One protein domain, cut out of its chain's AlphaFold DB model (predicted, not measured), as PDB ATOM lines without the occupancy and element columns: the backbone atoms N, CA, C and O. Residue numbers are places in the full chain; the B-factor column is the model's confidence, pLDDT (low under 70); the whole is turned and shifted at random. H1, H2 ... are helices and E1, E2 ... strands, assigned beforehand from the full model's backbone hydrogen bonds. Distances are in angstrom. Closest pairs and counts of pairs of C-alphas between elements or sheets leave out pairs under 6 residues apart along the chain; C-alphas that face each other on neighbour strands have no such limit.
ATOM      1  N   ILE A 589     133.674 130.938 180.279       91.19
ATOM      2  CA  ILE A 589     133.027 130.789 181.593       91.19
ATOM      3  C   ILE A 589     133.914 131.437 182.660       91.19
ATOM      4  O   ILE A 589     135.019 130.971 182.945       91.19
ATOM      5  N   ALA A 590     133.397 132.493 183.278       92.06
ATOM      6  CA  ALA A 590     133.963 133.121 184.467       92.06
ATOM      7  C   ALA A 590     132.835 133.490 185.430       92.06
ATOM      8  O   ALA A 590     131.662 133.222 185.159       92.06
ATOM      9  N   GLY A 591     133.166 134.099 186.560       91.56
ATOM     10  CA  GLY A 591     132.147 134.549 187.486       91.56
ATOM     11  C   GLY A 591     132.679 134.951 188.846       91.56
ATOM     12  O   GLY A 591     133.886 135.033 189.069       91.56
ATOM     13  N   SER A 592     131.742 135.139 189.768       89.25
ATOM     14  CA  SER A 592     132.018 135.328 191.184       89.25
ATOM     15  C   SER A 592     131.350 134.217 191.991       89.25
ATOM     16  O   SER A 592     130.166 133.934 191.814       89.25
ATOM     17  N   ILE A 593     132.104 133.576 192.883       85.38
ATOM     18  CA  ILE A 593     131.545 132.757 193.954       85.38
ATOM     19  C   ILE A 593     131.600 133.562 195.243       85.38
ATOM     20  O   ILE A 593     132.670 133.892 195.757       85.38
ATOM     21  N   SER A 594     130.419 133.814 195.789       80.00
ATOM     22  CA  SER A 594     130.240 134.208 197.177       80.00
ATOM     23  C   SER A 594     129.842 132.998 198.018       80.00
ATOM     24  O   SER A 594     129.214 132.054 197.532       80.00
ATOM     25  N   VAL A 595     130.212 133.022 199.291       75.38
ATOM     26  CA  VAL A 595     129.955 131.939 200.242       75.38
ATOM     27  C   VAL A 595     128.974 132.431 201.301       75.38
ATOM     28  O   VAL A 595     129.183 133.499 201.870       75.38
ATOM     29  N   ARG A 596     127.905 131.678 201.577       71.81
ATOM     30  CA  ARG A 596     126.926 132.007 202.623       71.81
ATOM     31  C   ARG A 596     127.020 131.030 203.789       71.81
ATOM     32  O   ARG A 596     126.938 129.814 203.601       71.81
ATOM     33  N   ASP A 597     127.098 131.577 204.997       63.97
ATOM     34  CA  ASP A 597     126.968 130.798 206.225       63.97
ATOM     35  C   ASP A 597     125.539 130.292 206.450       63.97
ATOM     36  O   ASP A 597     124.553 131.001 206.255       63.97
ATOM     37  N   THR A 598     125.446 129.054 206.924       58.47
ATOM     38  CA  THR A 598     124.212 128.373 207.348       58.47
ATOM     39  C   THR A 598     124.048 128.360 208.874       58.47
ATOM     40  O   THR A 598     123.297 127.553 209.418       58.47
ATOM     41  N   ALA A 599     124.768 129.239 209.580       52.41
ATOM     42  CA  ALA A 599     124.707 129.369 211.033       52.41
ATOM     43  C   ALA A 599     123.373 130.009 211.489       52.41
ATOM     44  O   ALA A 599     122.884 130.929 210.835       52.41
ATOM     45  N   PRO A 600     122.789 129.578 212.625       44.84
ATOM     46  CA  PRO A 600     121.385 129.855 212.961       44.84
ATOM     47  C   PRO A 600     121.042 131.309 213.343       44.84
ATOM     48  O   PRO A 600     119.875 131.591 213.603       44.84
ATOM     49  N   THR A 601     122.013 132.226 213.421       40.88
ATOM     50  CA  THR A 601     121.806 133.590 213.952       40.88
ATOM     51  C   THR A 601     122.350 134.735 213.088       40.88
ATOM     52  O   THR A 601     121.987 135.883 213.338       40.88
ATOM     53  N   THR A 602     123.181 134.477 212.068       47.03
ATOM     54  CA  THR A 602     123.803 135.534 211.240       47.03
ATOM     55  C   THR A 602     123.986 135.096 209.782       47.03
ATOM     56  O   THR A 602     124.850 134.278 209.476       47.03
ATOM     57  N   ASN A 603     123.220 135.694 208.863       53.69
ATOM     58  CA  ASN A 603     123.186 135.342 207.433       53.69
ATOM     59  C   ASN A 603     124.310 136.003 206.597       53.69
ATOM     60  O   ASN A 603     124.036 136.571 205.535       53.69
ATOM     61  N   SER A 604     125.562 135.961 207.065       61.91
ATOM     62  CA  SER A 604     126.718 136.553 206.373       61.91
ATOM     63  C   SER A 604     126.930 135.976 204.965       61.91
ATOM     64  O   SER A 604     126.847 134.766 204.749       61.91
ATOM     65  N   ILE A 605     127.220 136.867 204.009       68.94
ATOM     66  CA  ILE A 605     127.675 136.535 202.653       68.94
ATOM     67  C   ILE A 605     129.115 137.029 202.524       68.94
ATOM     68  O   ILE A 605     129.376 138.224 202.649       68.94
ATOM     69  N   HIS A 606     130.038 136.121 202.235       75.25
ATOM     70  CA  HIS A 606     131.453 136.409 202.045       75.25
ATOM     71  C   HIS A 606     131.762 136.442 200.547       75.25
ATOM     72  O   HIS A 606     131.806 135.401 199.890       75.25
ATOM     73  N   THR A 607     131.948 137.634 199.982       75.62
ATOM     74  CA  THR A 607     132.148 137.825 198.532       75.62
ATOM     75  C   THR A 607     133.602 137.712 198.085       75.62
ATOM     76  O   THR A 607     133.850 137.526 196.901       75.62
ATOM     77  N   ASN A 608     134.568 137.823 199.004       77.19
ATOM     78  CA  ASN A 608     135.987 138.022 198.680       77.19
ATOM     79  C   ASN A 608     136.841 136.800 199.083       77.19
ATOM     80  O   ASN A 608     137.870 136.933 199.743       77.19
ATOM     81  N   GLN A 609     136.378 135.596 198.742       76.94
ATOM     82  CA  GLN A 609     136.986 134.322 199.156       76.94
ATOM     83  C   GLN A 609     138.024 133.835 198.128       76.94
ATOM     84  O   GLN A 609     137.742 133.825 196.929       76.94
ATOM     85  N   SER A 610     139.201 133.394 198.569       82.56
ATOM     86  CA  SER A 610     140.306 132.970 197.690       82.56
ATOM     87  C   SER A 610     140.680 131.498 197.891       82.56
ATOM     88  O   SER A 610     140.616 130.966 198.996       82.56
ATOM     89  N   GLY A 611     141.108 130.832 196.821       78.81
ATOM     90  CA  GLY A 611     141.546 129.436 196.827       78.81
ATOM     91  C   GLY A 611     140.425 128.392 196.846       78.81
ATOM     92  O   GLY A 611     140.737 127.205 196.832       78.81
ATOM     93  N   LEU A 612     139.142 128.786 196.860       83.31
ATOM     94  CA  LEU A 612     138.034 127.827 196.760       83.31
ATOM     95  C   LEU A 612     138.135 127.104 195.414       83.31
ATOM     96  O   LEU A 612     138.269 127.766 194.382       83.31
ATOM     97  N   PHE A 613     138.050 125.776 195.402       88.38
ATOM     98  CA  PHE A 613     138.111 125.011 194.162       88.38
ATOM     99  C   PHE A 613     136.752 125.042 193.470       88.38
ATOM    100  O   PHE A 613     135.761 124.537 193.997       88.38
ATOM    101  N   VAL A 614     136.709 125.608 192.268       90.12
ATOM    102  CA  VAL A 614     135.525 125.624 191.406       90.12
ATOM    103  C   VAL A 614     135.709 124.522 190.367       90.12
ATOM    104  O   VAL A 614     136.560 124.632 189.481       90.12
ATOM    105  N   VAL A 615     134.943 123.438 190.500       91.06
ATOM    106  CA  VAL A 615     135.042 122.249 189.644       91.06
ATOM    107  C   VAL A 615     133.842 122.186 188.705       91.06
ATOM    108  O   VAL A 615     132.698 122.111 189.151       91.06
ATOM    109  N   LEU A 616     134.097 122.217 187.399       90.31
ATOM    110  CA  LEU A 616     133.086 122.127 186.349       90.31
ATOM    111  C   LEU A 616     133.048 120.703 185.783       90.31
ATOM    112  O   LEU A 616     134.032 120.220 185.219       90.31
ATOM    113  N   LEU A 617     131.894 120.054 185.931       88.19
ATOM    114  CA  LEU A 617     131.557 118.742 185.384       88.19
ATOM    115  C   LEU A 617     130.561 118.875 184.218       88.19
ATOM    116  O   LEU A 617     129.925 119.915 184.019       88.19
ATOM    117  N   GLY A 618     130.399 117.790 183.455       81.69
ATOM    118  CA  GLY A 618     129.521 117.751 182.280       81.69
ATOM    119  C   GLY A 618     130.192 118.220 180.987       81.69
ATOM    120  O   GLY A 618     129.504 118.666 180.078       81.69
ATOM    121  N   ASN A 619     131.524 118.131 180.897       86.19
ATOM    122  CA  ASN A 619     132.265 118.220 179.634       86.19
ATOM    123  C   ASN A 619     132.936 116.867 179.326       86.19
ATOM    124  O   ASN A 619     133.184 116.079 180.242       86.19
ATOM    125  N   THR A 620     133.236 116.591 178.056       83.75
ATOM    126  CA  THR A 620     133.848 115.321 177.614       83.75
ATOM    127  C   THR A 620     134.899 115.532 176.534       83.75
ATOM    128  O   THR A 620     134.782 116.457 175.730       83.75
ATOM    129  N   LEU A 621     135.890 114.639 176.467       82.19
ATOM    130  CA  LEU A 621     136.772 114.475 175.307       82.19
ATOM    131  C   LEU A 621     135.986 114.058 174.051       82.19
ATOM    132  O   LEU A 621     134.839 113.617 174.134       82.19
ATOM    133  N   ALA A 622     136.632 114.147 172.886       75.19
ATOM    134  CA  ALA A 622     136.068 113.717 171.601       75.19
ATOM    135  C   ALA A 622     135.766 112.200 171.521       75.19
ATOM    136  O   ALA A 622     134.969 111.781 170.686       75.19
ATOM    137  N   ASP A 623     136.366 111.383 172.395       76.88
ATOM    138  CA  ASP A 623     136.055 109.952 172.565       76.88
ATOM    139  C   ASP A 623     134.898 109.682 173.556       76.88
ATOM    140  O   ASP A 623     134.490 108.537 173.749       76.88
ATOM    141  N   GLY A 624     134.351 110.736 174.173       75.12
ATOM    142  CA  GLY A 624     133.287 110.676 175.174       75.12
ATOM    143  C   GLY A 624     133.756 110.532 176.627       75.12
ATOM    144  O   GLY A 624     132.912 110.536 177.523       75.12
ATOM    145  N   THR A 625     135.063 110.446 176.899       83.88
ATOM    146  CA  THR A 625     135.607 110.380 178.267       83.88
ATOM    147  C   THR A 625     135.245 111.637 179.055       83.88
ATOM    148  O   THR A 625     135.467 112.755 178.588       83.88
ATOM    149  N   ALA A 626     134.702 111.469 180.263       86.00
ATOM    150  CA  ALA A 626     134.279 112.578 181.113       86.00
ATOM    151  C   ALA A 626     135.463 113.408 181.633       86.00
ATOM    152  O   ALA A 626     136.521 112.876 181.971       86.00
ATOM    153  N   LEU A 627     135.262 114.723 181.730       89.75
ATOM    154  CA  LEU A 627     136.251 115.686 182.204       89.75
ATOM    155  C   LEU A 627     135.750 116.430 183.444       89.75
ATOM    156  O   LEU A 627     134.591 116.845 183.511       89.75
ATOM    157  N   ALA A 628     136.663 116.663 184.382       91.88
ATOM    158  CA  ALA A 628     136.541 117.696 185.402       91.88
ATOM    159  C   ALA A 628     137.513 118.833 185.072       91.88
ATOM    160  O   ALA A 628     138.726 118.619 185.049       91.88
ATOM    161  N   HIS A 629     136.999 120.040 184.839       93.31
ATOM    162  CA  HIS A 629     137.824 121.249 184.787       93.31
ATOM    163  C   HIS A 629     137.872 121.864 186.187       93.31
ATOM    164  O   HIS A 629     136.841 121.961 186.847       93.31
ATOM    165  N   ILE A 630     139.045 122.284 186.650       93.44
ATOM    166  CA  ILE A 630     139.261 122.807 188.002       93.44
ATOM    167  C   ILE A 630     139.912 124.183 187.893       93.44
ATOM    168  O   ILE A 630     140.985 124.330 187.311       93.44
ATOM    169  N   THR A 631     139.296 125.190 188.494       92.81
ATOM    170  CA  THR A 631     139.918 126.501 188.708       92.81
ATOM    171  C   THR A 631     139.813 126.884 190.185       92.81
ATOM    172  O   THR A 631     139.215 126.150 190.975       92.81
ATOM    173  N   THR A 632     140.418 128.000 190.587       89.94
ATOM    174  CA  THR A 632     140.324 128.509 191.966       89.94
ATOM    175  C   THR A 632     139.813 129.941 191.996       89.94
ATOM    176  O   THR A 632     139.984 130.688 191.032       89.94
ATOM    177  N   THR A 633     139.165 130.332 193.095       89.12
ATOM    178  CA  THR A 633     138.753 131.726 193.292       89.12
ATOM    179  C   THR A 633     139.923 132.622 193.702       89.12
ATOM    180  O   THR A 633     140.843 132.204 194.404       89.12
ATOM    181  N   SER A 634     139.855 133.896 193.334       88.69
ATOM    182  CA  SER A 634     140.713 134.973 193.818       88.69
ATOM    183  C   SER A 634     139.835 136.190 194.095       88.69
ATOM    184  O   SER A 634     139.210 136.732 193.184       88.69
ATOM    185  N   SER A 635     139.716 136.590 195.366       85.12
ATOM    186  CA  SER A 635     138.744 137.606 195.814       85.12
ATOM    187  C   SER A 635     137.315 137.319 195.316       85.12
ATOM    188  O   SER A 635     136.630 138.189 194.780       85.12
ATOM    189  N   GLY A 636     136.889 136.058 195.435       81.81
ATOM    190  CA  GLY A 636     135.613 135.525 194.946       81.81
ATOM    191  C   GLY A 636     135.542 135.297 193.437       81.81
ATOM    192  O   GLY A 636     134.785 134.438 192.993       81.81
ATOM    193  N   GLN A 637     136.335 136.011 192.636       91.75
ATOM    194  CA  GLN A 637     136.311 135.890 191.179       91.75
ATOM    195  C   GLN A 637     136.988 134.597 190.726       91.75
ATOM    196  O   GLN A 637     137.992 134.190 191.303       91.75
ATOM    197  N   PHE A 638     136.486 133.968 189.671       92.75
ATOM    198  CA  PHE A 638     137.127 132.824 189.026       92.75
ATOM    199  C   PHE A 638     136.947 132.899 187.509       92.75
ATOM    200  O   PHE A 638     135.998 133.501 187.009       92.75
ATOM    201  N   SER A 639     137.825 132.228 186.768       92.62
ATOM    202  CA  SER A 639     137.654 131.980 185.337       92.62
ATOM    203  C   SER A 639     138.183 130.602 184.962       92.62
ATOM    204  O   SER A 639     139.098 130.080 185.607       92.62
ATOM    205  N   PHE A 640     137.594 130.002 183.929       91.56
ATOM    206  CA  PHE A 640     138.158 128.830 183.271       91.56
ATOM    207  C   PHE A 640     138.973 129.274 182.056       91.56
ATOM    208  O   PHE A 640     138.431 129.821 181.099       91.56
ATOM    209  N   GLY A 641     140.285 129.049 182.108       88.69
ATOM    210  CA  GLY A 641     141.243 129.494 181.096       88.69
ATOM    211  C   GLY A 641     142.493 128.618 181.061       88.69
ATOM    212  O   GLY A 641     142.540 127.563 181.691       88.69
ATOM    213  N   GLY A 642     143.533 129.052 180.346       86.38
ATOM    214  CA  GLY A 642     144.741 128.246 180.117       86.38
ATOM    215  C   GLY A 642     145.507 127.825 181.382       86.38
ATOM    216  O   GLY A 642     146.234 126.834 181.338       86.38
ATOM    217  N   SER A 643     145.338 128.544 182.495       88.69
ATOM    218  CA  SER A 643     145.902 128.230 183.819       88.69
ATOM    219  C   SER A 643     145.016 127.327 184.686       88.69
ATOM    220  O   SER A 643     145.483 126.825 185.705       88.69
ATOM    221  N   SER A 644     143.755 127.102 184.306       92.62
ATOM    222  CA  SER A 644     142.886 126.127 184.967       92.62
ATOM    223  C   SER A 644     143.372 124.709 184.675       92.62
ATOM    224  O   SER A 644     143.935 124.443 183.613       92.62
ATOM    225  N   TYR A 645     143.130 123.785 185.595       94.12
ATOM    226  CA  TYR A 645     143.489 122.381 185.443       94.12
ATOM    227  C   TYR A 645     142.357 121.579 184.804       94.12
ATOM    228  O   TYR A 645     141.186 121.960 184.862       94.12
ATOM    229  N   VAL A 646     142.695 120.432 184.227       93.25
ATOM    230  CA  VAL A 646     141.738 119.433 183.761       93.25
ATOM    231  C   VAL A 646     142.188 118.031 184.174       93.25
ATOM    232  O   VAL A 646     143.381 117.713 184.197       93.25
ATOM    233  N   VAL A 647     141.213 117.201 184.540       93.56
ATOM    234  CA  VAL A 647     141.391 115.799 184.928       93.56
ATOM    235  C   VAL A 647     140.393 114.946 184.151       93.56
ATOM    236  O   VAL A 647     139.184 115.182 184.219       93.56
ATOM    237  N   SER A 648     140.892 113.933 183.445       90.81
ATOM    238  CA  SER A 648     140.051 112.882 182.865       90.81
ATOM    239  C   SER A 648     139.503 111.986 183.973       90.81
ATOM    240  O   SER A 648     140.260 111.460 184.792       90.81
ATOM    241  N   LEU A 649     138.187 111.805 183.994       88.62
ATOM    242  CA  LEU A 649     137.483 110.970 184.959       88.62
ATOM    243  C   LEU A 649     137.309 109.551 184.389       88.62
ATOM    244  O   LEU A 649     136.660 109.394 183.351       88.62
ATOM    245  N   PRO A 650     137.847 108.508 185.049       87.38
ATOM    246  CA  PRO A 650     137.520 107.122 184.733       87.38
ATOM    247  C   PRO A 650     136.011 106.855 184.771       87.38
ATOM    248  O   PRO A 650     135.294 107.414 185.600       87.38
ATOM    249  N   ALA A 651     135.540 105.938 183.921       77.19
ATOM    250  CA  ALA A 651     134.141 105.497 183.918       77.19
ATOM    251  C   ALA A 651     133.727 104.786 185.224       77.19
ATOM    252  O   ALA A 651     132.553 104.800 185.581       77.19
ATOM    253  N   VAL A 652     134.695 104.192 185.933       81.88
ATOM    254  CA  VAL A 652     134.550 103.658 187.294       81.88
ATOM    255  C   VAL A 652     135.727 104.165 188.126       81.88
ATOM    256  O   VAL A 652     136.882 103.943 187.765       81.88
ATOM    257  N   LEU A 653     135.437 104.859 189.224       80.94
ATOM    258  CA  LEU A 653     136.429 105.427 190.131       80.94
ATOM    259  C   LEU A 653     136.945 104.386 191.143       80.94
ATOM    260  O   LEU A 653     136.191 103.499 191.554       80.94
ATOM    261  N   PRO A 654     138.227 104.469 191.550       84.19
ATOM    262  CA  PRO A 654     138.800 103.555 192.529       84.19
ATOM    263  C   PRO A 654     138.351 103.908 193.961       84.19
ATOM    264  O   PRO A 654     138.257 105.093 194.293       84.19
ATOM    265  N   PRO A 655     138.159 102.918 194.854       72.88
ATOM    266  CA  PRO A 655     137.958 103.176 196.279       72.88
ATOM    267  C   PRO A 655     139.090 104.041 196.873       72.88
ATOM    268  O   PRO A 655     140.248 103.861 196.490       72.88
ATOM    269  N   PRO A 656     138.796 104.962 197.812       75.50
ATOM    270  CA  PRO A 656     137.513 105.162 198.494       75.50
ATOM    271  C   PRO A 656     136.510 106.063 197.743       75.50
ATOM    272  O   PRO A 656     135.483 106.414 198.317       75.50
ATOM    273  N   PHE A 657     136.780 106.470 196.498       79.00
ATOM    274  CA  PHE A 657     135.897 107.382 195.765       79.00
ATOM    275  C   PHE A 657     134.637 106.673 195.245       79.00
ATOM    276  O   PHE A 657     134.700 105.608 194.633       79.00
ATOM    277  N   THR A 658     133.482 107.296 195.471       76.44
ATOM    278  CA  THR A 658     132.181 106.910 194.910       76.44
ATOM    279  C   THR A 658     132.051 107.346 193.446       76.44
ATOM    280  O   THR A 658     132.731 108.265 193.000       76.44
ATOM    281  N   ASN A 659     131.167 106.705 192.671       74.75
ATOM    282  CA  ASN A 659     130.948 107.044 191.250       74.75
ATOM    283  C   ASN A 659     129.976 108.216 191.017       74.75
ATOM    284  O   ASN A 659     129.733 108.597 189.870       74.75
ATOM    285  N   ASP A 660     129.440 108.787 192.094       73.50
ATOM    286  CA  ASP A 660     128.571 109.957 192.085       73.50
ATOM    287  C   ASP A 660     129.349 111.265 191.858       73.50
ATOM    288  O   ASP A 660     130.573 111.300 191.711       73.50
ATOM    289  N   GLU A 661     128.628 112.381 191.800       76.88
ATOM    290  CA  GLU A 661     129.229 113.689 191.540       76.88
ATOM    291  C   GLU A 661     130.186 114.130 192.664       76.88
ATOM    292  O   GLU A 661     131.230 114.729 192.390       76.88
ATOM    293  N   ALA A 662     129.891 113.759 193.916       76.06
ATOM    294  CA  ALA A 662     130.748 114.025 195.067       76.06
ATOM    295  C   ALA A 662     132.081 113.261 194.985       76.06
ATOM    296  O   ALA A 662     133.138 113.859 195.186       76.06
ATOM    297  N   GLY A 663     132.060 111.974 194.630       80.00
ATOM    298  CA  GLY A 663     133.263 111.164 194.444       80.00
ATOM    299  C   GLY A 663     134.055 111.522 193.182       80.00
ATOM    300  O   GLY A 663     135.286 111.465 193.207       80.00
ATOM    301  N   ARG A 664     133.399 112.019 192.122       85.50
ATOM    302  CA  ARG A 664     134.061 112.591 190.929       85.50
ATOM    303  C   ARG A 664     134.845 113.865 191.247       85.50
ATOM    304  O   ARG A 664     136.017 113.956 190.881       85.50
ATOM    305  N   VAL A 665     134.261 114.810 191.991       87.00
ATOM    306  CA  VAL A 665     134.993 115.971 192.550       87.00
ATOM    307  C   VAL A 665     136.041 115.519 193.581       87.00
ATOM    308  O   VAL A 665     137.139 116.082 193.657       87.00
ATOM    309  N   GLY A 666     135.722 114.455 194.326       85.50
ATOM    310  CA  GLY A 666     136.601 113.693 195.212       85.50
ATOM    311  C   GLY A 666     137.940 113.365 194.553       85.50
ATOM    312  O   GLY A 666     138.982 113.875 194.969       85.50
ATOM    313  N   TYR A 667     137.866 112.566 193.490       88.19
ATOM    314  CA  TYR A 667     138.975 112.093 192.669       88.19
ATOM    315  C   TYR A 667     139.676 113.225 191.902       88.19
ATOM    316  O   TYR A 667     140.904 113.269 191.876       88.19
ATOM    317  N   ALA A 668     138.930 114.174 191.324       90.31
ATOM    318  CA  ALA A 668     139.504 115.266 190.533       90.31
ATOM    319  C   ALA A 668     140.507 116.116 191.336       90.31
ATOM    320  O   ALA A 668     141.615 116.382 190.867       90.31
ATOM    321  N   LEU A 669     140.168 116.487 192.577       88.81
ATOM    322  CA  LEU A 669     141.100 117.226 193.438       88.81
ATOM    323  C   LEU A 669     142.167 116.332 194.075       88.81
ATOM    324  O   LEU A 669     143.268 116.812 194.326       88.81
ATOM    325  N   TYR A 670     141.899 115.041 194.294       87.38
ATOM    326  CA  TYR A 670     142.949 114.103 194.697       87.38
ATOM    327  C   TYR A 670     144.053 114.018 193.629       87.38
ATOM    328  O   TYR A 670     145.235 114.099 193.964       87.38
ATOM    329  N   GLN A 671     143.684 113.949 192.344       90.44
ATOM    330  CA  GLN A 671     144.642 113.972 191.234       90.44
ATOM    331  C   GLN A 671     145.390 115.309 191.133       90.44
ATOM    332  O   GLN A 671     146.595 115.310 190.886       90.44
ATOM    333  N   LEU A 672     144.724 116.440 191.393       89.94
ATOM    334  CA  LEU A 672     145.381 117.751 191.465       89.94
ATOM    335  C   LEU A 672     146.430 117.808 192.590       89.94
ATOM    336  O   LEU A 672     147.576 118.163 192.332       89.94
ATOM    337  N   GLY A 673     146.071 117.401 193.812       84.81
ATOM    338  CA  GLY A 673     146.999 117.371 194.953       84.81
ATOM    339  C   GLY A 673     148.113 116.327 194.827       84.81
ATOM    340  O   GLY A 673     149.172 116.490 195.422       84.81
ATOM    341  N   SER A 674     147.903 115.289 194.013       88.31
ATOM    342  CA  SER A 674     148.922 114.288 193.661       88.31
ATOM    343  C   SER A 674     149.851 114.736 192.520       88.31
ATOM    344  O   SER A 674     150.727 113.972 192.123       88.31
ATOM    345  N   GLY A 675     149.662 115.938 191.958       87.81
ATOM    346  CA  GLY A 675     150.456 116.448 190.832       87.81
ATOM    347  C   GLY A 675     150.159 115.784 189.480       87.81
ATOM    348  O   GLY A 675     150.964 115.892 188.560       87.81
ATOM    349  N   LEU A 676     149.022 115.090 189.354       89.06
ATOM    350  CA  LEU A 676     148.620 114.317 188.169       89.06
ATOM    351  C   LEU A 676     147.557 115.023 187.302       89.06
ATOM    352  O   LEU A 676     147.200 114.526 186.235       89.06
ATOM    353  N   ALA A 677     147.061 116.187 187.730       91.12
ATOM    354  CA  ALA A 677     146.262 117.076 186.886       91.12
ATOM    355  C   ALA A 677     147.157 117.912 185.952       91.12
ATOM    356  O   ALA A 677     148.255 118.318 186.327       91.12
ATOM    357  N   THR A 678     146.666 118.226 184.751       92.56
ATOM    358  CA  THR A 678     147.388 119.032 183.743       92.56
ATOM    359  C   THR A 678     146.681 120.367 183.516       92.56
ATOM    360  O   THR A 678     145.477 120.464 183.751       92.56
ATOM    361  N   THR A 679     147.393 121.421 183.099       92.44
ATOM    362  CA  THR A 679     146.746 122.708 182.778       92.44
ATOM    363  C   THR A 679     146.063 122.649 181.415       92.44
ATOM    364  O   THR A 679     146.535 121.980 180.497       92.44
ATOM    365  N   LEU A 680     144.966 123.385 181.242       89.00
ATOM    366  CA  LEU A 680     144.158 123.377 180.021       89.00
ATOM    367  C   LEU A 680     144.987 123.768 178.780       89.00
ATOM    368  O   LEU A 680     144.860 123.145 177.726       89.00
ATOM    369  N   SER A 681     145.921 124.710 178.951       86.69
ATOM    370  CA  SER A 681     146.941 125.118 177.965       86.69
ATOM    371  C   SER A 681     147.913 124.013 177.524       86.69
ATOM    372  O   SER A 681     148.532 124.132 176.470       86.69
ATOM    373  N   GLN A 682     148.054 122.939 178.304       87.25
ATOM    374  CA  GLN A 682     148.940 121.801 178.034       87.25
ATOM    375  C   GLN A 682     148.178 120.560 177.531       87.25
ATOM    376  O   GLN A 682     148.785 119.507 177.346       87.25
ATOM    377  N   THR A 683     146.863 120.661 177.287       83.12
ATOM    378  CA  THR A 683     146.005 119.510 176.933       83.12
ATOM    379  C   THR A 683     145.454 119.556 175.501       83.12
ATOM    380  O   THR A 683     144.258 119.787 175.306       83.12
ATOM    381  N   PRO A 684     146.273 119.240 174.474       76.12
ATOM    382  CA  PRO A 684     145.901 119.351 173.057       76.12
ATOM    383  C   PRO A 684     144.826 118.358 172.580       76.12
ATOM    384  O   PRO A 684     144.550 118.293 171.387       76.12
ATOM    385  N   ASN A 685     144.222 117.562 173.468       78.44
ATOM    386  CA  ASN A 685     143.057 116.715 173.170       78.44
ATOM    387  C   ASN A 685     141.759 117.215 173.832       78.44
ATOM    388  O   ASN A 685     140.682 116.809 173.409       78.44
ATOM    389  N   VAL A 686     141.853 118.105 174.828       84.44
ATOM    390  CA  VAL A 686     140.707 118.801 175.446       84.44
ATOM    391  C   VAL A 686     140.478 120.141 174.754       84.44
ATOM    392  O   VAL A 686     139.349 120.483 174.407       84.44
ATOM    393  N   ALA A 687     141.565 120.894 174.569       82.94
ATOM    394  CA  ALA A 687     141.558 122.243 174.037       82.94
ATOM    395  C   ALA A 687     142.418 122.308 172.767       82.94
ATOM    396  O   ALA A 687     143.587 121.919 172.776       82.94
ATOM    397  N   ARG A 688     141.831 122.769 171.659       82.31
ATOM    398  CA  ARG A 688     142.481 122.877 170.339       82.31
ATOM    399  C   ARG A 688     142.107 124.194 169.676       82.31
ATOM    400  O   ARG A 688     141.066 124.749 169.993       82.31
ATOM    401  N   ALA A 689     142.954 124.695 168.780       78.50
ATOM    402  CA  ALA A 689     142.747 126.002 168.165       78.50
ATOM    403  C   ALA A 689     141.900 125.933 166.885       78.50
ATOM    404  O   ALA A 689     142.320 125.319 165.903       78.50
ATOM    405  N   ASN A 690     140.766 126.639 166.879       73.31
ATOM    406  CA  ASN A 690     139.754 126.669 165.815       73.31
ATOM    407  C   ASN A 690     139.103 125.294 165.551       73.31
ATOM    408  O   ASN A 690     138.805 124.947 164.407       73.31
ATOM    409  N   ASP A 691     138.906 124.491 166.600       73.81
ATOM    410  CA  ASP A 691     138.390 123.122 166.493       73.81
ATOM    411  C   ASP A 691     136.918 123.043 166.930       73.81
ATOM    412  O   ASP A 691     136.573 122.964 168.113       73.81
ATOM    413  N   SER A 692     136.020 122.989 165.943       67.94
ATOM    414  CA  SER A 692     134.576 122.859 166.164       67.94
ATOM    415  C   SER A 692     134.153 121.508 166.772       67.94
ATOM    416  O   SER A 692     132.993 121.365 167.174       67.94
ATOM    417  N   THR A 693     135.073 120.545 166.932       70.81
ATOM    418  CA  THR A 693     134.872 119.214 167.541       70.81
ATOM    419  C   THR A 693     135.519 119.042 168.928       70.81
ATOM    420  O   THR A 693     135.085 118.175 169.682       70.81
ATOM    421  N   ALA A 694     136.445 119.918 169.338       78.62
ATOM    422  CA  ALA A 694     137.092 119.870 170.658       78.62
ATOM    423  C   ALA A 694     136.173 120.279 171.832       78.62
ATOM    424  O   ALA A 694     135.184 120.998 171.652       78.62
ATOM    425  N   SER A 695     136.504 119.835 173.051       80.94
ATOM    426  CA  SER A 695     135.765 120.111 174.301       80.94
ATOM    427  C   SER A 695     135.800 121.588 174.711       80.94
ATOM    428  O   SER A 695     134.876 122.079 175.366       80.94
ATOM    429  N   VAL A 696     136.884 122.270 174.339       87.06
ATOM    430  CA  VAL A 696     137.140 123.705 174.475       87.06
ATOM    431  C   VAL A 696     137.843 124.165 173.192       87.06
ATOM    432  O   VAL A 696     138.758 123.491 172.721       87.06
ATOM    433  N   ASP A 697     137.439 125.299 172.629       84.88
ATOM    434  CA  ASP A 697     138.083 125.894 171.451       84.88
ATOM    435  C   ASP A 697     139.022 127.039 171.871       84.88
ATOM    436  O   ASP A 697     138.646 127.877 172.696       84.88
ATOM    437  N   ILE A 698     140.247 127.067 171.340       84.31
ATOM    438  CA  ILE A 698     141.283 128.055 171.672       84.31
ATOM    439  C   ILE A 698     141.384 129.107 170.565       84.31
ATOM    440  O   ILE A 698     141.888 128.834 169.476       84.31
ATOM    441  N   ILE A 699     141.007 130.345 170.873       77.38
ATOM    442  CA  ILE A 699     141.202 131.495 169.978       77.38
ATOM    443  C   ILE A 699     142.447 132.275 170.438       77.38
ATOM    444  O   ILE A 699     142.751 132.351 171.631       77.38
ATOM    445  N   ASN A 700     143.242 132.781 169.487       74.75
ATOM    446  CA  ASN A 700     144.467 133.568 169.724       74.75
ATOM    447  C   ASN A 700     145.492 132.943 170.711       74.75
ATOM    448  O   ASN A 700     146.297 133.650 171.313       74.75
ATOM    449  N   GLY A 701     145.455 131.618 170.913       73.62
ATOM    450  CA  GLY A 701     146.289 130.872 171.872       73.62
ATOM    451  C   GLY A 701     145.889 130.998 173.354       73.62
ATOM    452  O   GLY A 701     146.242 130.131 174.153       73.62
ATOM    453  N   ASN A 702     145.127 132.034 173.719       77.12
ATOM    454  CA  ASN A 702     144.862 132.417 175.112       77.12
ATOM    455  C   ASN A 702     143.370 132.467 175.498       77.12
ATOM    456  O   ASN A 702     143.062 132.545 176.687       77.12
ATOM    457  N   GLU A 703     142.442 132.421 174.541       83.25
ATOM    458  CA  GLU A 703     140.997 132.522 174.782       83.25
ATOM    459  C   GLU A 703     140.360 131.127 174.761       83.25
ATOM    460  O   GLU A 703     140.296 130.496 173.710       83.25
ATOM    461  N   TYR A 704     139.885 130.640 175.912       88.00
ATOM    462  CA  TYR A 704     139.401 129.264 176.082       88.00
ATOM    463  C   TYR A 704     137.871 129.227 176.113       88.00
ATOM    464  O   TYR A 704     137.238 129.641 177.084       88.00
ATOM    465  N   ASN A 705     137.275 128.733 175.032       86.81
ATOM    466  CA  ASN A 705     135.847 128.844 174.766       86.81
ATOM    467  C   ASN A 705     135.139 127.499 174.950       86.81
ATOM    468  O   ASN A 705     135.337 126.554 174.185       86.81
ATOM    469  N   PHE A 706     134.294 127.417 175.974       89.12
ATOM    470  CA  PHE A 706     133.470 126.249 176.269       89.12
ATOM    471  C   PHE A 706     132.290 126.166 175.304       89.12
ATOM    472  O   PHE A 706     131.899 127.150 174.670       89.12
ATOM    473  N   ARG A 707     131.707 124.976 175.184       86.81
ATOM    474  CA  ARG A 707     130.551 124.747 174.319       86.81
ATOM    475  C   ARG A 707     129.271 125.321 174.926       86.81
ATOM    476  O   ARG A 707     129.164 125.490 176.140       86.81
ATOM    477  N   GLN A 708     128.272 125.575 174.086       85.00
ATOM    478  CA  GLN A 708     126.903 125.744 174.562       85.00
ATOM    479  C   GLN A 708     126.455 124.469 175.296       85.00
ATOM    480  O   GLN A 708     126.457 123.396 174.699       85.00
ATOM    481  N   SER A 709     126.122 124.576 176.582       83.38
ATOM    482  CA  SER A 709     125.625 123.478 177.421       83.38
ATOM    483  C   SER A 709     125.064 124.013 178.739       83.38
ATOM    484  O   SER A 709     125.320 125.159 179.109       83.38
ATOM    485  N   SER A 710     124.395 123.143 179.498       82.00
ATOM    486  CA  SER A 710     124.196 123.317 180.938       82.00
ATOM    487  C   SER A 710     125.216 122.458 181.688       82.00
ATOM    488  O   SER A 710     125.041 121.249 181.842       82.00
ATOM    489  N   TYR A 711     126.305 123.077 182.130       84.19
ATOM    490  CA  TYR A 711     127.351 122.437 182.923       84.19
ATOM    491  C   TYR A 711     126.980 122.379 184.411       84.19
ATOM    492  O   TYR A 711     126.168 123.166 184.904       84.19
ATOM    493  N   GLN A 712     127.590 121.443 185.140       82.88
ATOM    494  CA  GLN A 712     127.394 121.260 186.577       82.88
ATOM    495  C   GLN A 712     128.621 121.804 187.323       82.88
ATOM    496  O   GLN A 712     129.694 121.208 187.271       82.88
ATOM    497  N   MET A 713     128.483 122.939 188.005       85.81
ATOM    498  CA  MET A 713     129.565 123.557 188.777       85.81
ATOM    499  C   MET A 713     129.435 123.194 190.255       85.81
ATOM    500  O   MET A 713     128.451 123.544 190.900       85.81
ATOM    501  N   VAL A 714     130.444 122.532 190.813       85.12
ATOM    502  CA  VAL A 714     130.541 122.245 192.246       85.12
ATOM    503  C   VAL A 714     131.693 123.066 192.809       85.12
ATOM    504  O   VAL A 714     132.838 122.905 192.389       85.12
ATOM    505  N   VAL A 715     131.400 123.959 193.755       83.75
ATOM    506  CA  VAL A 715     132.446 124.641 194.524       83.75
ATOM    507  C   VAL A 715     132.713 123.827 195.776       83.75
ATOM    508  O   VAL A 715     131.779 123.471 196.492       83.75
ATOM    509  N   VAL A 716     133.982 123.542 196.045       81.06
ATOM    510  CA  VAL A 716     134.406 122.836 197.252       81.06
ATOM    511  C   VAL A 716     135.568 123.547 197.922       81.06
ATOM    512  O   VAL A 716     136.421 124.167 197.285       81.06
ATOM    513  N   ASP A 717     135.585 123.424 199.239       75.25
ATOM    514  CA  ASP A 717     136.614 123.961 200.111       75.25
ATOM    515  C   ASP A 717     137.175 122.799 200.924       75.25
ATOM    516  O   ASP A 717     136.439 122.159 201.679       75.25
ATOM    517  N   ARG A 718     138.428 122.449 200.625       73.81
ATOM    518  CA  ARG A 718     139.231 121.391 201.253       73.81
ATOM    519  C   ARG A 718     140.629 121.393 200.642       73.81
ATOM    520  O   ARG A 718     140.785 121.655 199.449       73.81
ATOM    521  N   VAL A 719     141.636 121.010 201.421       63.34
ATOM    522  CA  VAL A 719     143.007 120.849 200.917       63.34
ATOM    523  C   VAL A 719     143.099 119.598 200.036       63.34
ATOM    524  O   VAL A 719     142.683 118.507 200.435       63.34
ATOM    525  N   ALA A 720     143.658 119.729 198.836       56.88
ATOM    526  CA  ALA A 720     144.051 118.589 198.012       56.88
ATOM    527  C   ALA A 720     145.384 118.011 198.546       56.88
ATOM    528  O   ALA A 720     146.303 118.804 198.747       56.88
ATOM    529  N   PRO A 721     145.533 116.687 198.782       62.38
ATOM    530  CA  PRO A 721     144.716 115.574 198.285       62.38
ATOM    531  C   PRO A 721     143.872 114.868 199.379       62.38
ATOM    532  O   PRO A 721     143.905 113.645 199.499       62.38
ATOM    533  N   SER A 722     143.119 115.597 200.209       64.56
ATOM    534  CA  SER A 722     142.355 114.978 201.308       64.56
ATOM    535  C   SER A 722     141.206 114.057 200.844       64.56
ATOM    536  O   SER A 722     140.464 114.353 199.902       64.56
ATOM    537  N   TYR A 723     140.995 112.959 201.580       63.31
ATOM    538  CA  TYR A 723     139.808 112.090 201.468       63.31
ATOM    539  C   TYR A 723     138.581 112.638 202.225       63.31
ATOM    540  O   TYR A 723     137.570 111.951 202.345       63.31
ATOM    541  N   GLN A 724     138.667 113.852 202.774       62.41
ATOM    542  CA  GLN A 724     137.604 114.450 203.579       62.41
ATOM    543  C   GLN A 724     136.476 115.019 202.697       62.41
ATOM    544  O   GLN A 724     136.691 115.406 201.539       62.41
ATOM    545  N   THR A 725     135.269 115.068 203.265       58.72
ATOM    546  CA  THR A 725     134.096 115.734 202.687       58.72
ATOM    547  C   THR A 725     134.298 117.252 202.632       58.72
ATOM    548  O   THR A 725     134.999 117.826 203.458       58.72
ATOM    549  N   SER A 726     133.691 117.909 201.640       64.50
ATOM    550  CA  SER A 726     133.763 119.370 201.477       64.50
ATOM    551  C   SER A 726     133.010 120.111 202.588       64.50
ATOM    552  O   SER A 726     131.880 119.749 202.926       64.50
ATOM    553  N   TYR A 727     133.595 121.203 203.086       63.12
ATOM    554  CA  TYR A 727     132.940 122.115 204.032       63.12
ATOM    555  C   TYR A 727     131.794 122.909 203.388       63.12
ATOM    556  O   TYR A 727     130.776 123.189 204.030       63.12
ATOM    557  N   LEU A 728     131.911 123.193 202.090       66.75
ATOM    558  CA  LEU A 728     130.813 123.693 201.265       66.75
ATOM    559  C   LEU A 728     129.831 122.569 200.926       66.75
ATOM    560  O   LEU A 728     130.244 121.460 200.579       66.75
ATOM    561  N   SER A 729     128.539 122.895 200.978       60.31
ATOM    562  CA  SER A 729     127.440 122.044 200.517       60.31
ATOM    563  C   SER A 729     127.644 121.685 199.043       60.31
ATOM    564  O   SER A 729     127.846 122.569 198.214       60.31
ATOM    565  N   SER A 730     127.502 120.402 198.694       56.50
ATOM    566  CA  SER A 730     127.651 119.857 197.329       56.50
ATOM    567  C   SER A 730     126.560 120.293 196.334       56.50
ATOM    568  O   SER A 730     126.439 119.732 195.246       56.50
ATOM    569  N   THR A 731     125.776 121.314 196.688       56.47
ATOM    570  CA  THR A 731     124.828 122.027 195.826       56.47
ATOM    571  C   THR A 731     125.496 122.456 194.524       56.47
ATOM    572  O   THR A 731     126.250 123.429 194.495       56.47
ATOM    573  N   SER A 732     125.198 121.729 193.448       68.00
ATOM    574  CA  SER A 732     125.660 122.085 192.112       68.00
ATOM    575  C   SER A 732     124.993 123.373 191.630       68.00
ATOM    576  O   SER A 732     123.768 123.480 191.571       68.00
ATOM    577  N   LEU A 733     125.810 124.354 191.261       71.50
ATOM    578  CA  LEU A 733     125.366 125.516 190.510       71.50
ATOM    579  C   LEU A 733     125.186 125.107 189.043       71.50
ATOM    580  O   LEU A 733     126.080 124.522 188.422       71.50
ATOM    581  N   ARG A 734     124.023 125.431 188.480       77.44
ATOM    582  CA  ARG A 734     123.743 125.309 187.047       77.44
ATOM    583  C   ARG A 734     124.488 126.401 186.283       77.44
ATOM    584  O   ARG A 734     124.266 127.582 186.539       77.44
ATOM    585  N   VAL A 735     125.302 126.013 185.307       80.38
ATOM    586  CA  VAL A 735     126.025 126.938 184.421       80.38
ATOM    587  C   VAL A 735     125.547 126.722 182.990       80.38
ATOM    588  O   VAL A 735     126.079 125.882 182.270       80.38
ATOM    589  N   ASP A 736     124.500 127.451 182.603       80.38
ATOM    590  CA  ASP A 736     123.869 127.341 181.285       80.38
ATOM    591  C   ASP A 736     124.309 128.459 180.341       80.38
ATOM    592  O   ASP A 736     123.771 129.574 180.337       80.38
ATOM    593  N   THR A 737     125.272 128.117 179.494       83.56
ATOM    594  CA  THR A 737     125.846 129.023 178.501       83.56
ATOM    595  C   THR A 737     124.907 129.291 177.320       83.56
ATOM    596  O   THR A 737     125.141 130.241 176.576       83.56
ATOM    597  N   SER A 738     123.800 128.545 177.172       75.94
ATOM    598  CA  SER A 738     122.822 128.683 176.068       75.94
ATOM    599  C   SER A 738     122.147 130.053 175.974       75.94
ATOM    600  O   SER A 738     121.577 130.392 174.944       75.94
ATOM    601  N   SER A 739     122.200 130.836 177.050       72.62
ATOM    602  CA  SER A 739     121.679 132.205 177.112       72.62
ATOM    603  C   SER A 739     122.563 133.244 176.413       72.62
ATOM    604  O   SER A 739     122.085 134.338 176.121       72.62
ATOM    605  N   VAL A 740     123.843 132.929 176.168       78.25
ATOM    606  CA  VAL A 740     124.833 133.881 175.630       78.25
ATOM    607  C   VAL A 740     125.724 133.313 174.527       78.25
ATOM    608  O   VAL A 740     126.269 134.098 173.762       78.25
ATOM    609  N   ALA A 741     125.900 131.992 174.435       79.31
ATOM    610  CA  ALA A 741     126.767 131.364 173.442       79.31
ATOM    611  C   ALA A 741     126.285 131.642 172.006       79.31
ATOM    612  O   ALA A 741     125.087 131.610 171.728       79.31
ATOM    613  N   THR A 742     127.212 131.891 171.072       76.00
ATOM    614  CA  THR A 742     126.854 132.199 169.672       76.00
ATOM    615  C   THR A 742     127.665 131.396 168.660       76.00
ATOM    616  O   THR A 742     128.792 130.988 168.934       76.00
ATOM    617  N   ASN A 743     127.085 131.192 167.471       66.62
ATOM    618  CA  ASN A 743     127.719 130.539 166.317       66.62
ATOM    619  C   ASN A 743     128.647 131.475 165.507       66.62
ATOM    620  O   ASN A 743     129.120 131.078 164.441       66.62
ATOM    621  N   GLN A 744     128.887 132.719 165.942       57.91
ATOM    622  CA  GLN A 744     129.875 133.567 165.275       57.91
ATOM    623  C   GLN A 744     131.279 133.115 165.690       57.91
ATOM    624  O   GLN A 744     131.660 133.252 166.851       57.91
ATOM    625  N   TYR A 745     132.053 132.605 164.729       54.44
ATOM    626  CA  TYR A 745     133.497 132.377 164.858       54.44
ATOM    627  C   TYR A 745     134.201 133.742 164.952       54.44
ATOM    628  O   TYR A 745     134.673 134.288 163.956       54.44
ATOM    629  N   ALA A 746     134.137 134.351 166.136       52.00
ATOM    630  CA  ALA A 746     134.319 135.782 166.319       52.00
ATOM    631  C   ALA A 746     135.672 136.143 166.932       52.00
ATOM    632  O   ALA A 746     136.129 135.537 167.897       52.00
ATOM    633  N   THR A 747     136.221 137.261 166.465       49.28
ATOM    634  CA  THR A 747     137.345 138.014 167.047       49.28
ATOM    635  C   THR A 747     137.016 138.682 168.398       49.28
ATOM    636  O   THR A 747     137.649 139.661 168.787       49.28
ATOM    637  N   SER A 748     135.979 138.211 169.095       59.16
ATOM    638  CA  SER A 748     135.511 138.672 170.408       59.16
ATOM    639  C   SER A 748     134.547 137.625 170.988       59.16
ATOM    640  O   SER A 748     133.341 137.703 170.737       59.16
ATOM    641  N   PRO A 749     135.040 136.610 171.715       65.06
ATOM    642  CA  PRO A 749     134.178 135.620 172.346       65.06
ATOM    643  C   PRO A 749     133.327 136.220 173.472       65.06
ATOM    644  O   PRO A 749     133.750 137.098 174.222       65.06
ATOM    645  N   VAL A 750     132.113 135.695 173.605       79.44
ATOM    646  CA  VAL A 750     131.122 136.105 174.608       79.44
ATOM    647  C   VAL A 750     131.358 135.413 175.951       79.44
ATOM    648  O   VAL A 750     131.628 134.212 176.008       79.44
ATOM    649  N   LEU A 751     131.233 136.169 177.043       86.31
ATOM    650  CA  LEU A 751     131.466 135.689 178.405       86.31
ATOM    651  C   LEU A 751     130.150 135.344 179.113       86.31
ATOM    652  O   LEU A 751     129.310 136.214 179.330       86.31
ATOM    653  N   HIS A 752     129.999 134.092 179.546       89.00
ATOM    654  CA  HIS A 752     128.970 133.715 180.508       89.00
ATOM    655  C   HIS A 752     129.489 133.966 181.932       89.00
ATOM    656  O   HIS A 752     130.381 133.258 182.404       89.00
ATOM    657  N   ASN A 753     128.945 134.987 182.603       87.88
ATOM    658  CA  ASN A 753     129.338 135.368 183.959       87.88
ATOM    659  C   ASN A 753     128.414 134.737 185.017       87.88
ATOM    660  O   ASN A 753     127.289 135.197 185.230       87.88
ATOM    661  N   VAL A 754     128.916 133.729 185.727       85.62
ATOM    662  CA  VAL A 754     128.199 132.998 186.779       85.62
ATOM    663  C   VAL A 754     128.348 133.717 188.123       85.62
ATOM    664  O   VAL A 754     129.419 133.705 188.722       85.62
ATOM    665  N   ASN A 755     127.274 134.303 188.648       83.12
ATOM    666  CA  ASN A 755     127.261 134.837 190.015       83.12
ATOM    667  C   ASN A 755     126.647 133.800 190.962       83.12
ATOM    668  O   ASN A 755     125.427 133.673 191.057       83.12
ATOM    669  N   GLY A 756     127.507 133.029 191.625       73.12
ATOM    670  CA  GLY A 756     127.134 131.966 192.550       73.12
ATOM    671  C   GLY A 756     127.073 132.427 194.007       73.12
ATOM    672  O   GLY A 756     127.932 133.171 194.486       73.12
ATOM    673  N   VAL A 757     126.090 131.905 194.741       73.75
ATOM    674  CA  VAL A 757     126.111 131.850 196.207       73.75
ATOM    675  C   VAL A 757     126.149 130.377 196.592       73.75
ATOM    676  O   VAL A 757     125.190 129.656 196.324       73.75
ATOM    677  N   VAL A 758     127.241 129.916 197.199       71.88
ATOM    678  CA  VAL A 758     127.343 128.539 197.711       71.88
ATOM    679  C   VAL A 758     127.169 128.515 199.221       71.88
ATOM    680  O   VAL A 758     127.712 129.350 199.943       71.88
ATOM    681  N   MET A 759     126.370 127.569 199.700       68.50
ATOM    682  CA  MET A 759     126.060 127.427 201.119       68.50
ATOM    683  C   MET A 759     127.174 126.638 201.816       68.50
ATOM    684  O   MET A 759     127.637 125.629 201.281       68.50
ATOM    685  N   HIS A 760     127.557 127.009 203.037       68.75
ATOM    686  CA  HIS A 760     128.239 126.051 203.914       68.75
ATOM    687  C   HIS A 760     127.309 124.880 204.230       68.75
ATOM    688  O   HIS A 760     126.097 125.061 204.400       68.75
TER     689      HIS A 760
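This is residues 589 to 760 of the 1242 residues of a protein of Leptospira bandrabouensis (UniProt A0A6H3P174). The body is a sandwich of two sheets only partly face to face, their strands crossed: a strongly twisted sheet of five strands, E5 E3 E2 E8 E9, and a smaller one, E4 E1 E10. The helix H1 packs on the larger sheet, away from the smaller one; the hairpin E6 and E7 lies at one end of the long axis and the loop around Thr 601 at the other. The printed part has 172 residues, with one named helix and ten named strands in the order E1 to E5, H1, E6 to E10. The larger sheet and the pair E6 and E7 are antiparallel, the smaller sheet is mixed; the class is mostly strand, though under half of the residues are in named elements. The whole is compact, with a radius of gyration of the C-alphas of 15.9 A and spans of 50 by 35 by 23 A.

E1, residues 589 to 596, begins with C-alpha 589 at (133.027, 130.789, 181.593) and is 21.9 A long. E2, residues 613 to 620, is 19.6 A long and bends by 52 degrees at residue 617. E3, residues 626 to 632, measures 20.2 A; E4, residues 637 to 639, and E5, residues 645 to 649, follow. H1, residues 661 to 673, begins at (129.229, 113.689, 191.540) and is 18.5 A long. E6 is residues 696 to 699, E7 residues 703 to 707, E8 residues 710 to 716 and E9 residues 733 to 736. E10, residues 751 to 759, is 24.8 A long and ends at (126.060, 127.427, 201.119).

In the larger sheet, N 647 and O 628 of E5 and E3 are 2.9 A apart, N 616 and O 629 of the hairpin E2 and E3 2.8 A, N 617 and O 712 of E2 and E8 2.8 A, and N 711 and O 735 of the hairpin E8 and E9 2.8 A. H1 is on this sheet, making two layers, a helix on one face of a sheet; the C-alphas of Val 647 and Ala 668 are the closest of E5 and H1, 5.9 A. Every O i to N i+4 pair of H1 is within hydrogen-bond range. In the smaller sheet E1 and E10 are parallel, with N 592 and O 754 at 2.9 A, and E4 and E1 antiparallel, with N 591 and O 638 at 2.9 A. The two sheets form a sandwich, face to face, with strands at 51 degrees; the closest C-alphas of E9 and E10, Val 735 and Val 754, are 6.9 A apart. In the hairpin E6 and E7, N 705 and O 697 are 2.8 A apart.

The two C-alphas farthest apart, those of Thr 601 and Asn 690, are 51.8 A apart. The printed part has no cut. The links E1 to E2, E5 to H1, H1 to E6, E8 to E9 and E9 to E10 are long. The mean pLDDT of the printed part is 78.9; residues 597 to 605, 692, 719 to 732, 743 to 749 and 759 to 760 are under 70.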